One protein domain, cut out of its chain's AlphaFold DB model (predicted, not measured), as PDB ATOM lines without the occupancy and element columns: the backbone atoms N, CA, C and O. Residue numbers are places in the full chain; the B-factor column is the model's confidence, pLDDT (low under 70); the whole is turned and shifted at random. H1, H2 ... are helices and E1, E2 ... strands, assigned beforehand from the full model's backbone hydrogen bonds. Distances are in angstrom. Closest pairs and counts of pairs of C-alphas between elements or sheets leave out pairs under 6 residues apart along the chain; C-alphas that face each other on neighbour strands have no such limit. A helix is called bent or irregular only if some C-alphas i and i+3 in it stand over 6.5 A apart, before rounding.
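This is residues 92 to 218 and 417 to 443 of the 446 residues of an uncharacterized protein of Trichomonas vaginalis (UniProt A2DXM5). A seven-stranded antiparallel sheet, curled like part of a barrel, has the long helix H1 packed over its E5 end and H2 beside H1 near E1. Beyond H2 come H5 and H4, with H3 leading in to H4, and at the far end residues 438 to 443, of which 438 to 442 belong to the last helix, H6, stick out as a short arm. The printed part has 154 residues, with seven named strands, E1 to E7, followed by six named helices, H1 to H6; the sheet's order is E4, E3, E2, E1, E7, E6, E5, and the class is mixed, helices and strands. The whole is compact, with a radius of gyration of the C-alphas of 16.1 A, yet elongated, spanning 56 by 32 by 30 A.

E1, residues 92 to 96, begins at C-alpha 92 (282.685, 575.487, 416.408). E2, residues 102 to 107, is 16.8 A long; E3 is residues 112 to 116, E4 121 to 125, E5 131 to 134, E6 137 to 140 and E7 143 to 147. H1, residues 152 to 171, is 29.7 A long, from C-alpha 152 at (285.515, 561.682, 429.777); it has a kink of 39 degrees near residue 159 and is irregular, with C-alphas 153 and 156 8.3 A apart. H2 is residues 179 to 188, 14.1 A; H3 199 to 206; H4 209 to 215; H5 421 to 430, 14.5 A; H6 433 to 442, 14.2 A, ending at C-alpha 442 (255.703, 595.513, 404.197).

The strongly twisted sheet holds two meanders, each strand the antiparallel neighbour of the one before: E1 to E4 and E5 to E7. N 95 and O 103 of the hairpin E1 and E2 are 2.8 A apart, and N 96 of E1 and O 146 of E7 are 2.6 A apart, both within hydrogen-bond range. H1 is on the sheet at a height of 8.7 A, giving two layers, a helix on one face of a sheet; the closest C-alphas of E5 and H1, Leu 133 and Gln 163, are 6.3 A apart. H2 is on the same face, over none of the strands, and touches H1 at a shallow tilt of 21 degrees, opposite ways, the closest C-alphas being those of Ile 158 and Ile 187, 6.1 A. H5 touches H2 at Lys 179 and Ala 428, their closest C-alphas, 4.9 A. H4 touches H5 at a steep tilt of 44 degrees, closest at the C-alphas of Leu 214 and Ala 427, 6.0 A. H3 and H4 only just touch, only at the corner, with 3 pairs of C-alphas within 8 A, the closest those of Phe 206 and Leu 212, 6.2 A; H4 and H6 only just touch, also with 3 pairs, closest at the C-alphas of Asn 210 and Phe 433, 5.4 A. Every O i to N i+4 pair is within hydrogen-bond range in H2, H3, H4, H5 and H6, and 12 of 16 are in H1.

The two C-alphas farthest apart, those of Asn 99 and Leu 443, are 56.7 A apart. Residues 219 to 416 are not printed, and C-alphas 218 and 417 are 7.0 A apart across this cut. Of the links printed whole, none is long. The mean pLDDT of the printed part is 74.1; 35 residues are under 70, among them residues 125 to 136 and 147 to 155.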
ATOM      1  N   ILE A  92     281.440 575.608 415.648       82.94
ATOM      2  CA  ILE A  92     282.685 575.487 416.408       82.94
ATOM      3  C   ILE A  92     282.902 574.034 416.829       82.94
ATOM      4  O   ILE A  92     281.985 573.388 417.322       82.94
ATOM      5  N   LEU A  93     284.131 573.532 416.691       79.69
ATOM      6  CA  LEU A  93     284.533 572.215 417.189       79.69
ATOM      7  C   LEU A  93     285.818 572.321 418.022       79.69
ATOM      8  O   LEU A  93     286.834 572.772 417.493       79.69
ATOM      9  N   PRO A  94     285.845 571.884 419.292       78.88
ATOM     10  CA  PRO A  94     287.083 571.782 420.045       78.88
ATOM     11  C   PRO A  94     287.931 570.626 419.507       78.88
ATOM     12  O   PRO A  94     287.492 569.476 419.374       78.88
ATOM     13  N   ILE A  95     289.186 570.932 419.225       77.25
ATOM     14  CA  ILE A  95     290.161 570.013 418.657       77.25
ATOM     15  C   ILE A  95     291.396 569.929 419.548       77.25
ATOM     16  O   ILE A  95     291.673 570.780 420.384       77.25
ATOM     17  N   LYS A  96     292.138 568.856 419.358       78.19
ATOM     18  CA  LYS A  96     293.468 568.605 419.863       78.19
ATOM     19  C   LYS A  96     294.389 568.577 418.652       78.19
ATOM     20  O   LYS A  96     294.181 567.804 417.708       78.19
ATOM     21  N   LEU A  97     295.361 569.471 418.681       74.81
ATOM     22  CA  LEU A  97     296.355 569.683 417.646       74.81
ATOM     23  C   LEU A  97     297.422 568.579 417.698       74.81
ATOM     24  O   LEU A  97     297.543 567.854 418.687       74.81
ATOM     25  N   GLN A  98     298.193 568.425 416.617       74.38
ATOM     26  CA  GLN A  98     299.201 567.359 416.496       74.38
ATOM     27  C   GLN A  98     300.325 567.474 417.536       74.38
ATOM     28  O   GLN A  98     300.836 566.462 418.003       74.38
ATOM     29  N   ASN A  99     300.645 568.699 417.954       72.06
ATOM     30  CA  ASN A  99     301.564 569.009 419.055       72.06
ATOM     31  C   ASN A  99     300.968 568.717 420.451       72.06
ATOM     32  O   ASN A  99     301.603 568.978 421.465       72.06
ATOM     33  N   GLY A 100     299.743 568.188 420.525       73.19
ATOM     34  CA  GLY A 100     299.053 567.862 421.767       73.19
ATOM     35  C   GLY A 100     298.283 569.022 422.398       73.19
ATOM     36  O   GLY A 100     297.567 568.781 423.372       73.19
ATOM     37  N   HIS A 101     298.375 570.234 421.846       78.81
ATOM     38  CA  HIS A 101     297.665 571.404 422.353       78.81
ATOM     39  C   HIS A 101     296.157 571.277 422.149       78.81
ATOM     40  O   HIS A 101     295.685 570.621 421.218       78.81
ATOM     41  N   HIS A 102     295.393 571.936 423.015       81.31
ATOM     42  CA  HIS A 102     293.958 572.103 422.828       81.31
ATOM     43  C   HIS A 102     293.687 573.318 421.936       81.31
ATOM     44  O   HIS A 102     294.484 574.250 421.855       81.31
ATOM     45  N   GLY A 103     292.570 573.292 421.225       83.31
ATOM     46  CA  GLY A 103     292.211 574.342 420.291       83.31
ATOM     47  C   GLY A 103     290.773 574.234 419.819       83.31
ATOM     48  O   GLY A 103     290.009 573.389 420.282       83.31
ATOM     49  N   PHE A 104     290.408 575.091 418.873       82.94
ATOM     50  CA  PHE A 104     289.079 575.138 418.278       82.94
ATOM     51  C   PHE A 104     289.186 575.290 416.764       82.94
ATOM     52  O   PHE A 104     289.873 576.182 416.280       82.94
ATOM     53  N   LEU A 105     288.479 574.447 416.019       81.56
ATOM     54  CA  LEU A 105     288.109 574.733 414.641       81.56
ATOM     55  C   LEU A 105     286.887 575.649 414.673       81.56
ATOM     56  O   LEU A 105     285.855 575.285 415.237       81.56
ATOM     57  N   ILE A 106     287.008 576.821 414.067       78.75
ATOM     58  CA  ILE A 106     285.963 577.836 414.025       78.75
ATOM     59  C   ILE A 106     285.604 578.079 412.564       78.75
ATOM     60  O   ILE A 106     286.460 578.399 411.735       78.75
ATOM     61  N   SER A 107     284.324 577.916 412.254       76.94
ATOM     62  CA  SER A 107     283.731 578.315 410.986       76.94
ATOM     63  C   SER A 107     282.991 579.636 411.165       76.94
ATOM     64  O   SER A 107     282.096 579.766 412.002       76.94
ATOM     65  N   SER A 108     283.355 580.621 410.355       68.81
ATOM     66  CA  SER A 108     282.632 581.883 410.196       68.81
ATOM     67  C   SER A 108     281.886 581.897 408.857       68.81
ATOM     68  O   SER A 108     282.079 581.013 408.026       68.81
ATOM     69  N   THR A 109     281.062 582.921 408.619       61.19
ATOM     70  CA  THR A 109     280.367 583.117 407.334       61.19
ATOM     71  C   THR A 109     281.313 583.155 406.126       61.19
ATOM     72  O   THR A 109     280.905 582.795 405.026       61.19
ATOM     73  N   TYR A 110     282.557 583.605 406.312       59.25
ATOM     74  CA  TYR A 110     283.486 583.865 405.208       59.25
ATOM     75  C   TYR A 110     284.690 582.926 405.194       59.25
ATOM     76  O   TYR A 110     285.155 582.552 404.121       59.25
ATOM     77  N   ASP A 111     285.159 582.525 406.374       64.31
ATOM     78  CA  ASP A 111     286.426 581.826 406.553       64.31
ATOM     79  C   ASP A 111     286.322 580.694 407.581       64.31
ATOM     80  O   ASP A 111     285.465 580.694 408.471       64.31
ATOM     81  N   TYR A 112     287.277 579.772 407.502       71.94
ATOM     82  CA  TYR A 112     287.529 578.747 408.508       71.94
ATOM     83  C   TYR A 112     288.909 578.973 409.111       71.94
ATOM     84  O   TYR A 112     289.864 579.268 408.389       71.94
ATOM     85  N   TYR A 113     289.043 578.807 410.421       77.31
ATOM     86  CA  TYR A 113     290.341 578.908 411.076       77.31
ATOM     87  C   TYR A 113     290.444 577.990 412.291       77.31
ATOM     88  O   TYR A 113     289.447 577.569 412.875       77.31
ATOM     89  N   ILE A 114     291.679 577.661 412.651       79.25
ATOM     90  CA  ILE A 114     292.022 576.899 413.845       79.25
ATOM     91  C   ILE A 114     292.639 577.844 414.858       79.25
ATOM     92  O   ILE A 114     293.634 578.489 414.553       79.25
ATOM     93  N   TYR A 115     292.085 577.882 416.058       80.12
ATOM     94  CA  TYR A 115     292.654 578.573 417.204       80.12
ATOM     95  C   TYR A 115     293.370 577.571 418.124       80.12
ATOM     96  O   TYR A 115     292.747 576.611 418.570       80.12
ATOM     97  N   ASP A 116     294.657 577.782 418.399       77.56
ATOM     98  CA  ASP A 116     295.454 577.067 419.407       77.56
ATOM     99  C   ASP A 116     295.341 577.806 420.747       77.56
ATOM    100  O   ASP A 116     295.717 578.977 420.848       77.56
ATOM    101  N   SER A 117     294.820 577.133 421.778       75.56
ATOM    102  CA  SER A 117     294.548 577.765 423.070       75.56
ATOM    103  C   SER A 117     295.786 577.994 423.928       75.56
ATOM    104  O   SER A 117     295.725 578.815 424.837       75.56
ATOM    105  N   ILE A 118     296.873 577.253 423.690       75.62
ATOM    106  CA  ILE A 118     298.116 577.361 424.468       75.62
ATOM    107  C   ILE A 118     299.002 578.449 423.872       75.62
ATOM    108  O   ILE A 118     299.521 579.288 424.601       75.62
ATOM    109  N   LEU A 119     299.145 578.455 422.547       72.38
ATOM    110  CA  LEU A 119     299.926 579.481 421.852       72.38
ATOM    111  C   LEU A 119     299.170 580.802 421.709       72.38
ATOM    112  O   LEU A 119     299.772 581.784 421.283       72.38
ATOM    113  N   ASN A 120     297.871 580.810 422.032       70.44
ATOM    114  CA  ASN A 120     296.959 581.914 421.770       70.44
ATOM    115  C   ASN A 120     297.130 582.382 420.317       70.44
ATOM    116  O   ASN A 120     297.577 583.490 420.074       70.44
ATOM    117  N   HIS A 121     296.905 581.500 419.340       72.44
ATOM    118  CA  HIS A 121     297.204 581.804 417.935       72.44
ATOM    119  C   HIS A 121     296.179 581.199 416.976       72.44
ATOM    120  O   HIS A 121     295.672 580.106 417.213       72.44
ATOM    121  N   GLY A 122     295.887 581.895 415.871       71.12
ATOM    122  CA  GLY A 122     294.930 581.468 414.847       71.12
ATOM    123  C   GLY A 122     295.577 581.157 413.493       71.12
ATOM    124  O   GLY A 122     296.320 581.979 412.963       71.12
ATOM    125  N   TYR A 123     295.240 580.018 412.886       73.56
ATOM    126  CA  TYR A 123     295.681 579.615 411.546       73.56
ATOM    127  C   TYR A 123     294.487 579.485 410.593       73.56
ATOM    128  O   TYR A 123     293.588 578.678 410.828       73.56
ATOM    129  N   TYR A 124     294.490 580.238 409.492       70.19
ATOM    130  CA  TYR A 124     293.429 580.187 408.479       70.19
ATOM    131  C   TYR A 124     293.479 578.922 407.621       70.19
ATOM    132  O   TYR A 124     294.550 578.384 407.325       70.19
ATOM    133  N   ILE A 125     292.301 578.484 407.178       67.00
ATOM    134  CA  ILE A 125     292.116 577.371 406.251       67.00
ATOM    135  C   ILE A 125     291.411 577.906 405.003       67.00
ATOM    136  O   ILE A 125     290.247 578.294 405.060       67.00
ATOM    137  N   ASP A 126     292.118 577.901 403.869       54.75
ATOM    138  CA  ASP A 126     291.664 578.543 402.626       54.75
ATOM    139  C   ASP A 126     290.341 577.973 402.085       54.75
ATOM    140  O   ASP A 126     289.548 578.715 401.506       54.75
ATOM    141  N   LYS A 127     290.096 576.662 402.239       57.12
ATOM    142  CA  LYS A 127     288.822 576.001 401.910       57.12
ATOM    143  C   LYS A 127     288.628 574.761 402.769       57.12
ATOM    144  O   LYS A 127     289.523 573.924 402.859       57.12
ATOM    145  N   LEU A 128     287.417 574.576 403.283       58.50
ATOM    146  CA  LEU A 128     286.998 573.336 403.927       58.50
ATOM    147  C   LEU A 128     286.620 572.298 402.851       58.50
ATOM    148  O   LEU A 128     285.463 571.922 402.686       58.50
ATOM    149  N   LYS A 129     287.593 571.893 402.027       51.34
ATOM    150  CA  LYS A 129     287.435 570.717 401.162       51.34
ATOM    151  C   LYS A 129     287.806 569.493 401.997       51.34
ATOM    152  O   LYS A 129     288.939 569.404 402.459       51.34
ATOM    153  N   ASN A 130     286.851 568.578 402.164       60.09
ATOM    154  CA  ASN A 130     287.016 567.281 402.830       60.09
ATOM    155  C   ASN A 130     287.233 567.393 404.352       60.09
ATOM    156  O   ASN A 130     288.293 567.033 404.859       60.09
ATOM    157  N   LEU A 131     286.234 567.914 405.080       66.06
ATOM    158  CA  LEU A 131     286.144 567.690 406.525       66.06
ATOM    159  C   LEU A 131     285.549 566.299 406.758       66.06
ATOM    160  O   LEU A 131     284.396 566.056 406.415       66.06
ATOM    161  N   GLU A 132     286.326 565.397 407.343       65.62
ATOM    162  CA  GLU A 132     285.884 564.033 407.648       65.62
ATOM    163  C   GLU A 132     286.063 563.734 409.132       65.62
ATOM    164  O   GLU A 132     287.060 564.134 409.737       65.62
ATOM    165  N   LEU A 133     285.111 563.003 409.716       63.44
ATOM    166  CA  LEU A 133     285.202 562.511 411.085       63.44
ATOM    167  C   LEU A 133     285.237 560.982 411.095       63.44
ATOM    168  O   LEU A 133     284.253 560.327 410.759       63.44
ATOM    169  N   ASN A 134     286.354 560.414 411.548       64.19
ATOM    170  CA  ASN A 134     286.498 558.976 411.764       64.19
ATOM    171  C   ASN A 134     286.839 558.698 413.235       64.19
ATOM    172  O   ASN A 134     287.973 558.889 413.695       64.19
ATOM    173  N   GLY A 135     285.828 558.293 414.005       68.25
ATOM    174  CA  GLY A 135     285.927 558.190 415.458       68.25
ATOM    175  C   GLY A 135     286.248 559.552 416.077       68.25
ATOM    176  O   GLY A 135     285.470 560.489 415.960       68.25
ATOM    177  N   LYS A 136     287.411 559.678 416.733       66.62
ATOM    178  CA  LYS A 136     287.889 560.966 417.272       66.62
ATOM    179  C   LYS A 136     288.728 561.774 416.283       66.62
ATOM    180  O   LYS A 136     289.111 562.884 416.624       66.62
ATOM    181  N   LYS A 137     289.086 561.243 415.114       72.25
ATOM    182  CA  LYS A 137     289.984 561.932 414.178       72.25
ATOM    183  C   LYS A 137     289.184 562.839 413.254       72.25
ATOM    184  O   LYS A 137     288.270 562.358 412.595       72.25
ATOM    185  N   ILE A 138     289.559 564.114 413.208       71.00
ATOM    186  CA  ILE A 138     289.045 565.103 412.262       71.00
ATOM    187  C   ILE A 138     290.106 565.325 411.193       71.00
ATOM    188  O   ILE A 138     291.207 565.775 411.511       71.00
ATOM    189  N   THR A 139     289.776 565.058 409.940       70.31
ATOM    190  CA  THR A 139     290.655 565.337 408.801       70.31
ATOM    191  C   THR A 139     290.168 566.594 408.092       70.31
ATOM    192  O   THR A 139     288.970 566.724 407.866       70.31
ATOM    193  N   ILE A 140     291.071 567.524 407.772       69.19
ATOM    194  CA  ILE A 140     290.792 568.732 406.981       69.19
ATOM    195  C   ILE A 140     291.872 568.854 405.905       69.19
ATOM    196  O   ILE A 140     293.010 569.235 406.205       69.19
ATOM    197  N   GLY A 141     291.531 568.523 404.657       71.44
ATOM    198  CA  GLY A 141     292.539 568.347 403.608       71.44
ATOM    199  C   GLY A 141     293.570 567.296 404.039       71.44
ATOM    200  O   GLY A 141     293.194 566.191 404.410       71.44
ATOM    201  N   ASP A 142     294.851 567.668 404.078       69.25
ATOM    202  CA  ASP A 142     295.942 566.764 404.485       69.25
ATOM    203  C   ASP A 142     296.239 566.796 405.998       69.25
ATOM    204  O   ASP A 142     297.125 566.092 406.488       69.25
ATOM    205  N   LYS A 143     295.536 567.636 406.771       70.88
ATOM    206  CA  LYS A 143     295.781 567.798 408.211       70.88
ATOM    207  C   LYS A 143     294.846 566.913 409.024       70.88
ATOM    208  O   LYS A 143     293.635 566.946 408.834       70.88
ATOM    209  N   ILE A 144     295.408 566.181 409.984       71.50
ATOM    210  CA  ILE A 144     294.654 565.335 410.915       71.50
ATOM    211  C   ILE A 144     294.728 565.937 412.317       71.50
ATOM    212  O   ILE A 144     295.816 566.132 412.863       71.50
ATOM    213  N   PHE A 145     293.559 566.170 412.898       74.50
ATOM    214  CA  PHE A 145     293.327 566.625 414.263       74.50
ATOM    215  C   PHE A 145     292.586 565.545 415.049       74.50
ATOM    216  O   PHE A 145     292.024 564.609 414.482       74.50
ATOM    217  N   THR A 146     292.566 565.662 416.372       73.81
ATOM    218  CA  THR A 146     291.755 564.782 417.228       73.81
ATOM    219  C   THR A 146     290.703 565.611 417.950       73.81
ATOM    220  O   THR A 146     291.005 566.704 418.388       73.81
ATOM    221  N   LEU A 147     289.475 565.137 418.115       68.38
ATOM    222  CA  LEU A 147     288.465 565.810 418.926       68.38
ATOM    223  C   LEU A 147     288.940 565.951 420.371       68.38
ATOM    224  O   LEU A 147     289.304 564.964 421.024       68.38
ATOM    225  N   SER A 148     288.880 567.176 420.883       69.75
ATOM    226  CA  SER A 148     289.132 567.452 422.292       69.75
ATOM    227  C   SER A 148     287.818 567.348 423.062       69.75
ATOM    228  O   SER A 148     287.126 568.341 423.267       69.75
ATOM    229  N   THR A 149     287.456 566.139 423.494       61.84
ATOM    230  CA  THR A 149     286.314 565.942 424.399       61.84
ATOM    231  C   THR A 149     286.768 566.191 425.837       61.84
ATOM    232  O   THR A 149     287.497 565.367 426.394       61.84
ATOM    233  N   THR A 150     286.351 567.301 426.442       52.97
ATOM    234  CA  THR A 150     286.633 567.632 427.854       52.97
ATOM    235  C   THR A 150     285.908 566.700 428.832       52.97
ATOM    236  O   THR A 150     286.396 566.465 429.934       52.97
ATOM    237  N   VAL A 151     284.794 566.087 428.417       48.94
ATOM    238  CA  VAL A 151     283.982 565.194 429.258       48.94
ATOM    239  C   VAL A 151     284.341 563.727 428.986       48.94
ATOM    240  O   VAL A 151     283.933 563.150 427.974       48.94
ATOM    241  N   LYS A 152     285.112 563.102 429.889       51.94
ATOM    242  CA  LYS A 152     285.515 561.682 429.777       51.94
ATOM    243  C   LYS A 152     284.313 560.725 429.730       51.94
ATOM    244  O   LYS A 152     284.358 559.746 428.989       51.94
ATOM    245  N   GLU A 153     283.239 561.042 430.450       48.38
ATOM    246  CA  GLU A 153     282.086 560.151 430.661       48.38
ATOM    247  C   GLU A 153     281.102 560.083 429.478       48.38
ATOM    248  O   GLU A 153     280.403 559.089 429.333       48.38
ATOM    249  N   ASN A 154     281.114 561.059 428.556       59.81
ATOM    250  CA  ASN A 154     280.146 561.141 427.444       59.81
ATOM    251  C   ASN A 154     280.767 561.090 426.039       59.81
ATOM    252  O   ASN A 154     280.091 561.343 425.040       59.81
ATOM    253  N   SER A 155     282.049 560.729 425.926       66.12
ATOM    254  CA  SER A 155     282.776 560.845 424.653       66.12
ATOM    255  C   SER A 155     282.185 560.021 423.496       66.12
ATOM    256  O   SER A 155     282.232 560.487 422.364       66.12
ATOM    257  N   ARG A 156     281.582 558.844 423.743       72.81
ATOM    258  CA  ARG A 156     280.927 558.045 422.682       72.81
ATOM    259  C   ARG A 156     279.677 558.721 422.116       72.81
ATOM    260  O   ARG A 156     279.511 558.740 420.903       72.81
ATOM    261  N   LYS A 157     278.833 559.292 422.981       79.06
ATOM    262  CA  LYS A 157     277.611 560.001 422.576       79.06
ATOM    263  C   LYS A 157     277.951 561.244 421.752       79.06
ATOM    264  O   LYS A 157     277.433 561.396 420.656       79.06
ATOM    265  N   ILE A 158     278.904 562.047 422.233       73.81
ATOM    266  CA  ILE A 158     279.391 563.248 421.534       73.81
ATOM    267  C   ILE A 158     279.936 562.889 420.145       73.81
ATOM    268  O   ILE A 158     279.628 563.562 419.170       73.81
ATOM    269  N   ILE A 159     280.728 561.816 420.031       72.38
ATOM    270  CA  ILE A 159     281.245 561.368 418.728       72.38
ATOM    271  C   ILE A 159     280.101 560.971 417.794       72.38
ATOM    272  O   ILE A 159     280.126 561.379 416.640       72.38
ATOM    273  N   SER A 160     279.108 560.222 418.280       78.19
ATOM    274  CA  SER A 160     277.944 559.828 417.476       78.19
ATOM    275  C   SER A 160     277.177 561.049 416.960       78.19
ATOM    276  O   SER A 160     276.913 561.148 415.767       78.19
ATOM    277  N   GLU A 161     276.888 562.014 417.836       80.44
ATOM    278  CA  GLU A 161     276.200 563.259 417.465       80.44
ATOM    279  C   GLU A 161     277.011 564.066 416.438       80.44
ATOM    280  O   GLU A 161     276.452 564.595 415.479       80.44
ATOM    281  N   LEU A 162     278.339 564.110 416.574       76.69
ATOM    282  CA  LEU A 162     279.212 564.768 415.601       76.69
ATOM    283  C   LEU A 162     279.321 564.025 414.263       76.69
ATOM    284  O   LEU A 162     279.460 564.673 413.225       76.69
ATOM    285  N   GLN A 163     279.277 562.691 414.274       75.69
ATOM    286  CA  GLN A 163     279.285 561.865 413.062       75.69
ATOM    287  C   GLN A 163     278.025 562.079 412.226       75.69
ATOM    288  O   GLN A 163     278.092 561.971 411.005       75.69
ATOM    289  N   GLU A 164     276.907 562.432 412.858       79.75
ATOM    290  CA  GLU A 164     275.685 562.852 412.169       79.75
ATOM    291  C   GLU A 164     275.729 564.336 411.769       79.75
ATOM    292  O   GLU A 164     275.356 564.699 410.650       79.75
ATOM    293  N   PHE A 165     276.215 565.202 412.662       80.44
ATOM    294  CA  PHE A 165     276.262 566.652 412.464       80.44
ATOM    295  C   PHE A 165     277.192 567.074 411.320       80.44
ATOM    296  O   PHE A 165     276.781 567.838 410.452       80.44
ATOM    297  N   ILE A 166     278.437 566.584 411.284       75.62
ATOM    298  CA  ILE A 166     279.448 567.056 410.325       75.62
ATOM    299  C   ILE A 166     279.023 566.811 408.867       75.62
ATOM    300  O   ILE A 166     279.029 567.772 408.096       75.62
ATOM    301  N   PRO A 167     278.598 565.598 408.457       71.44
ATOM    302  CA  PRO A 167     278.116 565.377 407.096       71.44
ATOM    303  C   PRO A 167     276.920 566.265 406.746       71.44
ATOM    304  O   PRO A 167     276.863 566.786 405.632       71.44
ATOM    305  N   ARG A 168     276.002 566.490 407.699       75.56
ATOM    306  CA  ARG A 168     274.847 567.380 407.511       75.56
ATOM    307  C   ARG A 168     275.288 568.812 407.235       75.56
ATOM    308  O   ARG A 168     274.856 569.375 406.239       75.56
ATOM    309  N   VAL A 169     276.188 569.371 408.043       73.25
ATOM    310  CA  VAL A 169     276.707 570.741 407.866       73.25
ATOM    311  C   VAL A 169     277.428 570.917 406.527       73.25
ATOM    312  O   VAL A 169     277.348 571.976 405.914       73.25
ATOM    313  N   LEU A 170     278.129 569.888 406.047       69.00
ATOM    314  CA  LEU A 170     278.835 569.943 404.761       69.00
ATOM    315  C   LEU A 170     277.899 569.799 403.552       69.00
ATOM    316  O   LEU A 170     278.215 570.296 402.465       69.00
ATOM    317  N   ALA A 171     276.772 569.105 403.729       68.25
ATOM    318  CA  ALA A 171     275.752 568.908 402.705       68.25
ATOM    319  C   ALA A 171     274.756 570.079 402.637       68.25
ATOM    320  O   ALA A 171     274.381 570.507 401.541       68.25
ATOM    321  N   GLU A 172     274.354 570.620 403.790       64.31
ATOM    322  CA  GLU A 172     273.484 571.788 403.921       64.31
ATOM    323  C   GLU A 172     274.260 573.060 403.573       64.31
ATOM    324  O   GLU A 172     274.807 573.755 404.421       64.31
ATOM    325  N   LYS A 173     274.301 573.383 402.282       57.25
ATOM    326  CA  LYS A 173     274.750 574.697 401.826       57.25
ATOM    327  C   LYS A 173     273.573 575.658 401.931       57.25
ATOM    328  O   LYS A 173     272.530 575.377 401.337       57.25
ATOM    329  N   ASN A 174     273.781 576.825 402.550       55.44
ATOM    330  CA  ASN A 174     272.851 577.964 402.603       55.44
ATOM    331  C   ASN A 174     271.853 577.998 403.775       55.44
ATOM    332  O   ASN A 174     270.667 578.263 403.547       55.44
ATOM    333  N   LEU A 175     272.296 577.833 405.021       58.03
ATOM    334  CA  LEU A 175     271.420 578.180 406.143       58.03
ATOM    335  C   LEU A 175     271.337 579.702 406.299       58.03
ATOM    336  O   LEU A 175     272.331 580.407 406.185       58.03
ATOM    337  N   ILE A 176     270.141 580.238 406.551       56.00
ATOM    338  CA  ILE A 176     269.939 581.670 406.862       56.00
ATOM    339  C   ILE A 176     270.134 581.924 408.373       56.00
ATOM    340  O   ILE A 176     270.203 583.062 408.820       56.00
ATOM    341  N   THR A 177     270.253 580.865 409.178       68.25
ATOM    342  CA  THR A 177     270.160 580.876 410.648       68.25
ATOM    343  C   THR A 177     271.461 580.450 411.330       68.25
ATOM    344  O   THR A 177     272.199 579.648 410.774       68.25
ATOM    345  N   TYR A 178     271.666 580.825 412.598       78.62
ATOM    346  CA  TYR A 178     272.783 580.355 413.446       78.62
ATOM    347  C   TYR A 178     272.591 578.939 414.030       78.62
ATOM    348  O   TYR A 178     273.140 578.604 415.080       78.62
ATOM    349  N   LYS A 179     271.796 578.093 413.369       78.69
ATOM    350  CA  LYS A 179     271.443 576.750 413.848       78.69
ATOM    351  C   LYS A 179     272.681 575.878 414.065       78.69
ATOM    352  O   LYS A 179     272.869 575.376 415.168       78.69
ATOM    353  N   ASN A 180     273.558 575.776 413.064       79.62
ATOM    354  CA  ASN A 180     274.784 574.973 413.158       79.62
ATOM    355  C   ASN A 180     275.698 575.444 414.297       79.62
ATOM    356  O   ASN A 180     276.311 574.624 414.980       79.62
ATOM    357  N   PHE A 181     275.739 576.753 414.552       84.50
ATOM    358  CA  PHE A 181     276.495 577.323 415.655       84.50
ATOM    359  C   PHE A 181     275.941 576.828 416.992       84.50
ATOM    360  O   PHE A 181     276.677 576.197 417.750       84.50
ATOM    361  N   PHE A 182     274.647 577.018 417.258       82.44
ATOM    362  CA  PHE A 182     274.044 576.588 418.523       82.44
ATOM    363  C   PHE A 182     274.011 575.063 418.697       82.44
ATOM    364  O   PHE A 182     274.239 574.585 419.806       82.44
ATOM    365  N   GLU A 183     273.807 574.289 417.629       79.62
ATOM    366  CA  GLU A 183     273.897 572.822 417.672       79.62
ATOM    367  C   GLU A 183     275.316 572.355 418.013       79.62
ATOM    368  O   GLU A 183     275.489 571.538 418.917       79.62
ATOM    369  N   SER A 184     276.341 572.923 417.364       79.38
ATOM    370  CA  SER A 184     277.738 572.591 417.670       79.38
ATOM    371  C   SER A 184     278.088 572.891 419.132       79.38
ATOM    372  O   SER A 184     278.761 572.101 419.792       79.38
ATOM    373  N   LEU A 185     277.542 573.974 419.689       77.62
ATOM    374  CA  LEU A 185     277.680 574.301 421.106       77.62
ATOM    375  C   LEU A 185     276.914 573.338 422.017       77.62
ATOM    376  O   LEU A 185     277.427 572.977 423.076       77.62
ATOM    377  N   GLY A 186     275.715 572.910 421.623       73.12
ATOM    378  CA  GLY A 186     274.926 571.930 422.368       73.12
ATOM    379  C   GLY A 186     275.647 570.588 422.507       73.12
ATOM    380  O   GLY A 186     275.662 570.010 423.598       73.12
ATOM    381  N   ILE A 187     276.298 570.146 421.428       73.50
ATOM    382  CA  ILE A 187     277.066 568.896 421.375       73.50
ATOM    383  C   ILE A 187     278.376 569.025 422.173       73.50
ATOM    384  O   ILE A 187     278.727 568.140 422.953       73.50
ATOM    385  N   MET A 188     279.105 570.136 422.006       75.00
ATOM    386  CA  MET A 188     280.481 570.259 422.511       75.00
ATOM    387  C   MET A 188     280.609 570.918 423.884       75.00
ATOM    388  O   MET A 188     281.616 570.700 424.559       75.00
ATOM    389  N   GLN A 189     279.626 571.723 424.291       73.94
ATOM    390  CA  GLN A 189     279.591 572.469 425.557       73.94
ATOM    391  C   GLN A 189     280.878 573.268 425.847       73.94
ATOM    392  O   GLN A 189     281.286 573.414 426.998       73.94
ATOM    393  N   ALA A 190     281.538 573.780 424.804       76.69
ATOM    394  CA  ALA A 190     282.809 574.490 424.906       76.69
ATOM    395  C   ALA A 190     282.853 575.697 423.961       76.69
ATOM    396  O   ALA A 190     282.409 575.608 422.816       76.69
ATOM    397  N   PHE A 191     283.442 576.796 424.437       80.69
ATOM    398  CA  PHE A 191     283.641 578.032 423.680       80.69
ATOM    399  C   PHE A 191     285.131 578.343 423.533       80.69
ATOM    400  O   PHE A 191     285.884 578.139 424.490       80.69
ATOM    401  N   PRO A 192     285.559 578.891 422.383       81.62
ATOM    402  CA  PRO A 192     286.854 579.537 422.274       81.62
ATOM    403  C   PRO A 192     286.962 580.633 423.345       81.62
ATOM    404  O   PRO A 192     286.020 581.419 423.480       81.62
ATOM    405  N   PRO A 193     288.063 580.715 424.109       83.25
ATOM    406  CA  PRO A 193     288.252 581.802 425.067       83.25
ATOM    407  C   PRO A 193     288.196 583.151 424.345       83.25
ATOM    408  O   PRO A 193     288.566 583.223 423.175       83.25
ATOM    409  N   VAL A 194     287.729 584.203 425.017       84.50
ATOM    410  CA  VAL A 194     287.722 585.567 424.467       84.50
ATOM    411  C   VAL A 194     289.121 586.155 424.626       84.50
ATOM    412  O   VAL A 194     289.635 586.232 425.735       84.50
ATOM    413  N   ASN A 195     289.759 586.508 423.514       80.69
ATOM    414  CA  ASN A 195     291.075 587.146 423.475       80.69
ATOM    415  C   ASN A 195     291.284 587.833 422.123       80.69
ATOM    416  O   ASN A 195     290.448 587.714 421.231       80.69
ATOM    417  N   GLU A 196     292.431 588.474 421.922       76.62
ATOM    418  CA  GLU A 196     292.752 589.216 420.698       76.62
ATOM    419  C   GLU A 196     292.531 588.451 419.370       76.62
ATOM    420  O   GLU A 196     292.201 589.078 418.360       76.62
ATOM    421  N   PHE A 197     292.634 587.114 419.350       74.88
ATOM    422  CA  PHE A 197     292.462 586.296 418.139       74.88
ATOM    423  C   PHE A 197     291.016 585.858 417.894       74.88
ATOM    424  O   PHE A 197     290.591 585.748 416.742       74.88
ATOM    425  N   THR A 198     290.247 585.594 418.950       77.00
ATOM    426  CA  THR A 198     288.841 585.155 418.855       77.00
ATOM    427  C   THR A 198     287.854 586.320 418.959       77.00
ATOM    428  O   THR A 198     286.711 586.220 418.511       77.00
ATOM    429  N   LEU A 199     288.294 587.456 419.497       77.31
ATOM    430  CA  LEU A 199     287.510 588.673 419.671       77.31
ATOM    431  C   LEU A 199     286.902 589.194 418.354       77.31
ATOM    432  O   LEU A 199     285.716 589.527 418.363       77.31
ATOM    433  N   PRO A 200     287.609 589.221 417.203       74.00
ATOM    434  CA  PRO A 200     287.005 589.609 415.924       74.00
ATOM    435  C   PRO A 200     285.835 588.708 415.498       74.00
ATOM    436  O   PRO A 200     284.831 589.198 414.971       74.00
ATOM    437  N   TYR A 201     285.930 587.403 415.765       76.44
ATOM    438  CA  TYR A 201     284.853 586.451 415.491       76.44
ATOM    439  C   TYR A 201     283.625 586.750 416.353       76.44
ATOM    440  O   TYR A 201     282.526 586.922 415.821       76.44
ATOM    441  N   TYR A 202     283.808 586.915 417.665       79.81
ATOM    442  CA  TYR A 202     282.704 587.252 418.563       79.81
ATOM    443  C   TYR A 202     282.073 588.605 418.249       79.81
ATOM    444  O   TYR A 202     280.851 588.722 418.253       79.81
ATOM    445  N   ARG A 203     282.874 589.614 417.896       75.06
ATOM    446  CA  ARG A 203     282.354 590.904 417.418       75.06
ATOM    447  C   ARG A 203     281.463 590.723 416.195       75.06
ATOM    448  O   ARG A 203     280.401 591.325 416.133       75.06
ATOM    449  N   THR A 204     281.856 589.867 415.256       73.94
ATOM    450  CA  THR A 204     281.044 589.575 414.064       73.94
ATOM    451  C   THR A 204     279.725 588.893 414.431       73.94
ATOM    452  O   THR A 204     278.688 589.249 413.879       73.94
ATOM    453  N   LEU A 205     279.734 587.954 415.384       77.56
ATOM    454  CA  LEU A 205     278.503 587.333 415.887       77.56
ATOM    455  C   LEU A 205     277.585 588.368 416.535       77.56
ATOM    456  O   LEU A 205     276.437 588.525 416.140       77.56
ATOM    457  N   PHE A 206     278.103 589.110 417.506       78.56
ATOM    458  CA  PHE A 206     277.301 589.990 418.341       78.56
ATOM    459  C   PHE A 206     276.969 591.352 417.706       78.56
ATOM    460  O   PHE A 206     276.246 592.144 418.298       78.56
ATOM    461  N   THR A 207     277.447 591.625 416.494       71.50
ATOM    462  CA  THR A 207     276.971 592.746 415.659       71.50
ATOM    463  C   THR A 207     276.008 592.289 414.565       71.50
ATOM    464  O   THR A 207     275.451 593.111 413.839       71.50
ATOM    465  N   ASN A 208     275.772 590.980 414.440       74.94
ATOM    466  CA  ASN A 208     274.816 590.444 413.488       74.94
ATOM    467  C   ASN A 208     273.391 590.501 414.063       74.94
ATOM    468  O   ASN A 208     273.086 589.872 415.072       74.94
ATOM    469  N   ASN A 209     272.485 591.204 413.379       74.25
ATOM    470  CA  ASN A 209     271.101 591.379 413.834       74.25
ATOM    471  C   ASN A 209     270.317 590.063 413.961       74.25
ATOM    472  O   ASN A 209     269.486 589.937 414.857       74.25
ATOM    473  N   ASN A 210     270.583 589.076 413.099       76.44
ATOM    474  CA  ASN A 210     269.948 587.763 413.205       76.44
ATOM    475  C   ASN A 210     270.444 587.026 414.456       76.44
ATOM    476  O   ASN A 210     269.643 586.493 415.222       76.44
ATOM    477  N   PHE A 211     271.753 587.075 414.723       81.00
ATOM    478  CA  PHE A 211     272.311 586.518 415.953       81.00
ATOM    479  C   PHE A 211     271.722 587.194 417.190       81.00
ATOM    480  O   PHE A 211     271.281 586.510 418.104       81.00
ATOM    481  N   LEU A 212     271.677 588.528 417.209       81.62
ATOM    482  CA  LEU A 212     271.150 589.299 418.334       81.62
ATOM    483  C   LEU A 212     269.662 589.028 418.583       81.62
ATOM    484  O   LEU A 212     269.237 588.981 419.737       81.62
ATOM    485  N   LEU A 213     268.871 588.803 417.527       82.88
ATOM    486  CA  LEU A 213     267.463 588.442 417.674       82.88
ATOM    487  C   LEU A 213     267.316 587.052 418.300       82.88
ATOM    488  O   LEU A 213     266.539 586.893 419.237       82.88
ATOM    489  N   LEU A 214     268.097 586.066 417.854       84.50
ATOM    490  CA  LEU A 214     268.145 584.745 418.494       84.50
ATOM    491  C   LEU A 214     268.613 584.857 419.946       84.50
ATOM    492  O   LEU A 214     268.003 584.289 420.847       84.50
ATOM    493  N   TYR A 215     269.645 585.663 420.180       87.00
ATOM    494  CA  TYR A 215     270.198 585.920 421.499       87.00
ATOM    495  C   TYR A 215     269.185 586.583 422.438       87.00
ATOM    496  O   TYR A 215     269.195 586.309 423.629       87.00
ATOM    497  N   SER A 216     268.232 587.375 421.944       86.69
ATOM    498  CA  SER A 216     267.155 587.907 422.793       86.69
ATOM    499  C   SER A 216     266.227 586.837 423.394       86.69
ATOM    500  O   SER A 216     265.361 587.161 424.205       86.69
ATOM    501  N   ARG A 217     266.401 585.558 423.031       87.12
ATOM    502  CA  ARG A 217     265.706 584.404 423.619       87.12
ATOM    503  C   ARG A 217     266.490 583.741 424.756       87.12
ATOM    504  O   ARG A 217     266.068 582.697 425.245       87.12
ATOM    505  N   VAL A 218     267.616 584.316 425.192       88.44
ATOM    506  CA  VAL A 218     268.371 583.785 426.336       88.44
ATOM    507  C   VAL A 218     267.517 583.722 427.602       88.44
ATOM    508  O   VAL A 218     266.728 584.619 427.902       88.44
ATOM    509  N   ILE A 417     274.978 581.727 426.996       86.06
ATOM    510  CA  ILE A 417     274.652 580.785 425.918       86.06
ATOM    511  C   ILE A 417     274.524 579.343 426.443       86.06
ATOM    512  O   ILE A 417     273.493 578.731 426.162       86.06
ATOM    513  N   PRO A 418     275.463 578.788 427.248       82.81
ATOM    514  CA  PRO A 418     275.302 577.450 427.822       82.81
ATOM    515  C   PRO A 418     274.009 577.283 428.628       82.81
ATOM    516  O   PRO A 418     273.327 576.269 428.485       82.81
ATOM    517  N   LYS A 419     273.651 578.295 429.437       84.56
ATOM    518  CA  LYS A 419     272.433 578.300 430.268       84.56
ATOM    519  C   LYS A 419     271.152 578.234 429.425       84.56
ATOM    520  O   LYS A 419     270.135 577.738 429.893       84.56
ATOM    521  N   SER A 420     271.215 578.718 428.185       85.88
ATOM    522  CA  SER A 420     270.066 578.896 427.291       85.88
ATOM    523  C   SER A 420     270.101 577.973 426.073       85.88
ATOM    524  O   SER A 420     269.370 578.209 425.115       85.88
ATOM    525  N   LYS A 421     270.967 576.949 426.065       83.38
ATOM    526  CA  LYS A 421     271.312 576.194 424.849       83.38
ATOM    527  C   LYS A 421     270.086 575.648 424.104       83.38
ATOM    528  O   LYS A 421     269.968 575.853 422.901       83.38
ATOM    529  N   ASP A 422     269.156 575.012 424.815       84.38
ATOM    530  CA  ASP A 422     268.018 574.328 424.197       84.38
ATOM    531  C   ASP A 422     267.027 575.353 423.633       84.38
ATOM    532  O   ASP A 422     266.479 575.172 422.548       84.38
ATOM    533  N   GLU A 423     266.855 576.478 424.333       86.25
ATOM    534  CA  GLU A 423     266.034 577.593 423.868       86.25
ATOM    535  C   GLU A 423     266.630 578.251 422.624       86.25
ATOM    536  O   GLU A 423     265.911 578.508 421.663       86.25
ATOM    537  N   LEU A 424     267.949 578.450 422.592       87.31
ATOM    538  CA  LEU A 424     268.640 579.048 421.453       87.31
ATOM    539  C   LEU A 424     268.649 578.129 420.224       87.31
ATOM    540  O   LEU A 424     268.464 578.618 419.111       87.31
ATOM    541  N   ILE A 425     268.789 576.809 420.398       83.94
ATOM    542  CA  ILE A 425     268.665 575.832 419.298       83.94
ATOM    543  C   ILE A 425     267.237 575.840 418.732       83.94
ATOM    544  O   ILE A 425     267.051 575.892 417.510       83.94
ATOM    545  N   ARG A 426     266.216 575.843 419.603       84.88
ATOM    546  CA  ARG A 426     264.812 575.966 419.175       84.88
ATOM    547  C   ARG A 426     264.571 577.282 418.443       84.88
ATOM    548  O   ARG A 426     264.028 577.271 417.338       84.88
ATOM    549  N   ALA A 427     265.026 578.398 419.006       84.19
ATOM    550  CA  ALA A 427     264.912 579.712 418.385       84.19
ATOM    551  C   ALA A 427     265.586 579.732 417.008       84.19
ATOM    552  O   ALA A 427     264.973 580.174 416.044       84.19
ATOM    553  N   ALA A 428     266.791 579.173 416.872       82.25
ATOM    554  CA  ALA A 428     267.518 579.131 415.603       82.25
ATOM    555  C   ALA A 428     266.833 578.285 414.520       82.25
ATOM    556  O   ALA A 428     267.142 578.446 413.343       82.25
ATOM    557  N   THR A 429     265.899 577.411 414.901       77.44
ATOM    558  CA  THR A 429     265.109 576.597 413.966       77.44
ATOM    559  C   THR A 429     263.824 577.301 413.516       77.44
ATOM    560  O   THR A 429     263.322 577.027 412.427       77.44
ATOM    561  N   HIS A 430     263.280 578.209 414.330       77.06
ATOM    562  CA  HIS A 430     261.956 578.805 414.107       77.06
ATOM    563  C   HIS A 430     261.978 580.309 413.817       77.06
ATOM    564  O   HIS A 430     261.048 580.834 413.205       77.06
ATOM    565  N   VAL A 431     263.016 581.016 414.254       75.94
ATOM    566  CA  VAL A 431     263.160 582.458 414.064       75.94
ATOM    567  C   VAL A 431     263.958 582.700 412.790       75.94
ATOM    568  O   VAL A 431     265.172 582.507 412.744       75.94
ATOM    569  N   ASN A 432     263.267 583.163 411.750       73.62
ATOM    570  CA  ASN A 432     263.896 583.645 410.529       73.62
ATOM    571  C   ASN A 432     263.883 585.176 410.515       73.62
ATOM    572  O   ASN A 432     262.867 585.805 410.208       73.62
ATOM    573  N   PHE A 433     265.028 585.785 410.827       73.19
ATOM    574  CA  PHE A 433     265.166 587.238 410.814       73.19
ATOM    575  C   PHE A 433     264.848 587.847 409.437       73.19
ATOM    576  O   PHE A 433     264.260 588.922 409.379       73.19
ATOM    577  N   SER A 434     265.179 587.171 408.328       70.94
ATOM    578  CA  SER A 434     264.877 587.672 406.978       70.94
ATOM    579  C   SER A 434     263.370 587.792 406.739       70.94
ATOM    580  O   SER A 434     262.914 588.766 406.136       70.94
ATOM    581  N   ASP A 435     262.591 586.836 407.248       75.62
ATOM    582  CA  ASP A 435     261.131 586.862 407.138       75.62
ATOM    583  C   ASP A 435     260.548 587.961 408.025       75.62
ATOM    584  O   ASP A 435     259.711 588.738 407.573       75.62
ATOM    585  N   ILE A 436     261.040 588.082 409.263       76.00
ATOM    586  CA  ILE A 436     260.635 589.140 410.200       76.00
ATOM    587  C   ILE A 436     260.927 590.519 409.609       76.00
ATOM    588  O   ILE A 436     260.068 591.395 409.644       76.00
ATOM    589  N   TYR A 437     262.111 590.698 409.028       74.81
ATOM    590  CA  TYR A 437     262.514 591.933 408.367       74.81
ATOM    591  C   TYR A 437     261.611 592.260 407.175       74.81
ATOM    592  O   TYR A 437     261.104 593.375 407.073       74.81
ATOM    593  N   SER A 438     261.364 591.281 406.304       72.19
ATOM    594  CA  SER A 438     260.525 591.464 405.113       72.19
ATOM    595  C   SER A 438     259.078 591.793 405.481       72.19
ATOM    596  O   SER A 438     258.482 592.686 404.884       72.19
ATOM    597  N   GLN A 439     258.534 591.120 406.499       79.81
ATOM    598  CA  GLN A 439     257.213 591.427 407.047       79.81
ATOM    599  C   GLN A 439     257.181 592.824 407.664       79.81
ATOM    600  O   GLN A 439     256.252 593.573 407.414       79.81
ATOM    601  N   TYR A 440     258.201 593.206 408.432       78.94
ATOM    602  CA  TYR A 440     258.259 594.533 409.038       78.94
ATOM    603  C   TYR A 440     258.261 595.651 407.989       78.94
ATOM    604  O   TYR A 440     257.587 596.664 408.162       78.94
ATOM    605  N   LEU A 441     259.004 595.465 406.895       72.56
ATOM    606  CA  LEU A 441     259.081 596.437 405.805       72.56
ATOM    607  C   LEU A 441     257.806 596.527 404.960       72.56
ATOM    608  O   LEU A 441     257.598 597.553 404.316       72.56
ATOM    609  N   SER A 442     256.976 595.481 404.925       75.25
ATOM    610  CA  SER A 442     255.703 595.513 404.197       75.25
ATOM    611  C   SER A 442     254.579 596.198 404.980       75.25
ATOM    612  O   SER A 442     253.518 596.468 404.414       75.25
ATOM    613  N   LEU A 443     254.799 596.496 406.264       74.19
ATOM    614  CA  LEU A 443     253.826 597.183 407.105       74.19
ATOM    615  C   LEU A 443     253.748 598.671 406.739       74.19
ATOM    616  O   LEU A 443     254.760 599.282 406.384       74.19
TER     617      LEU A 443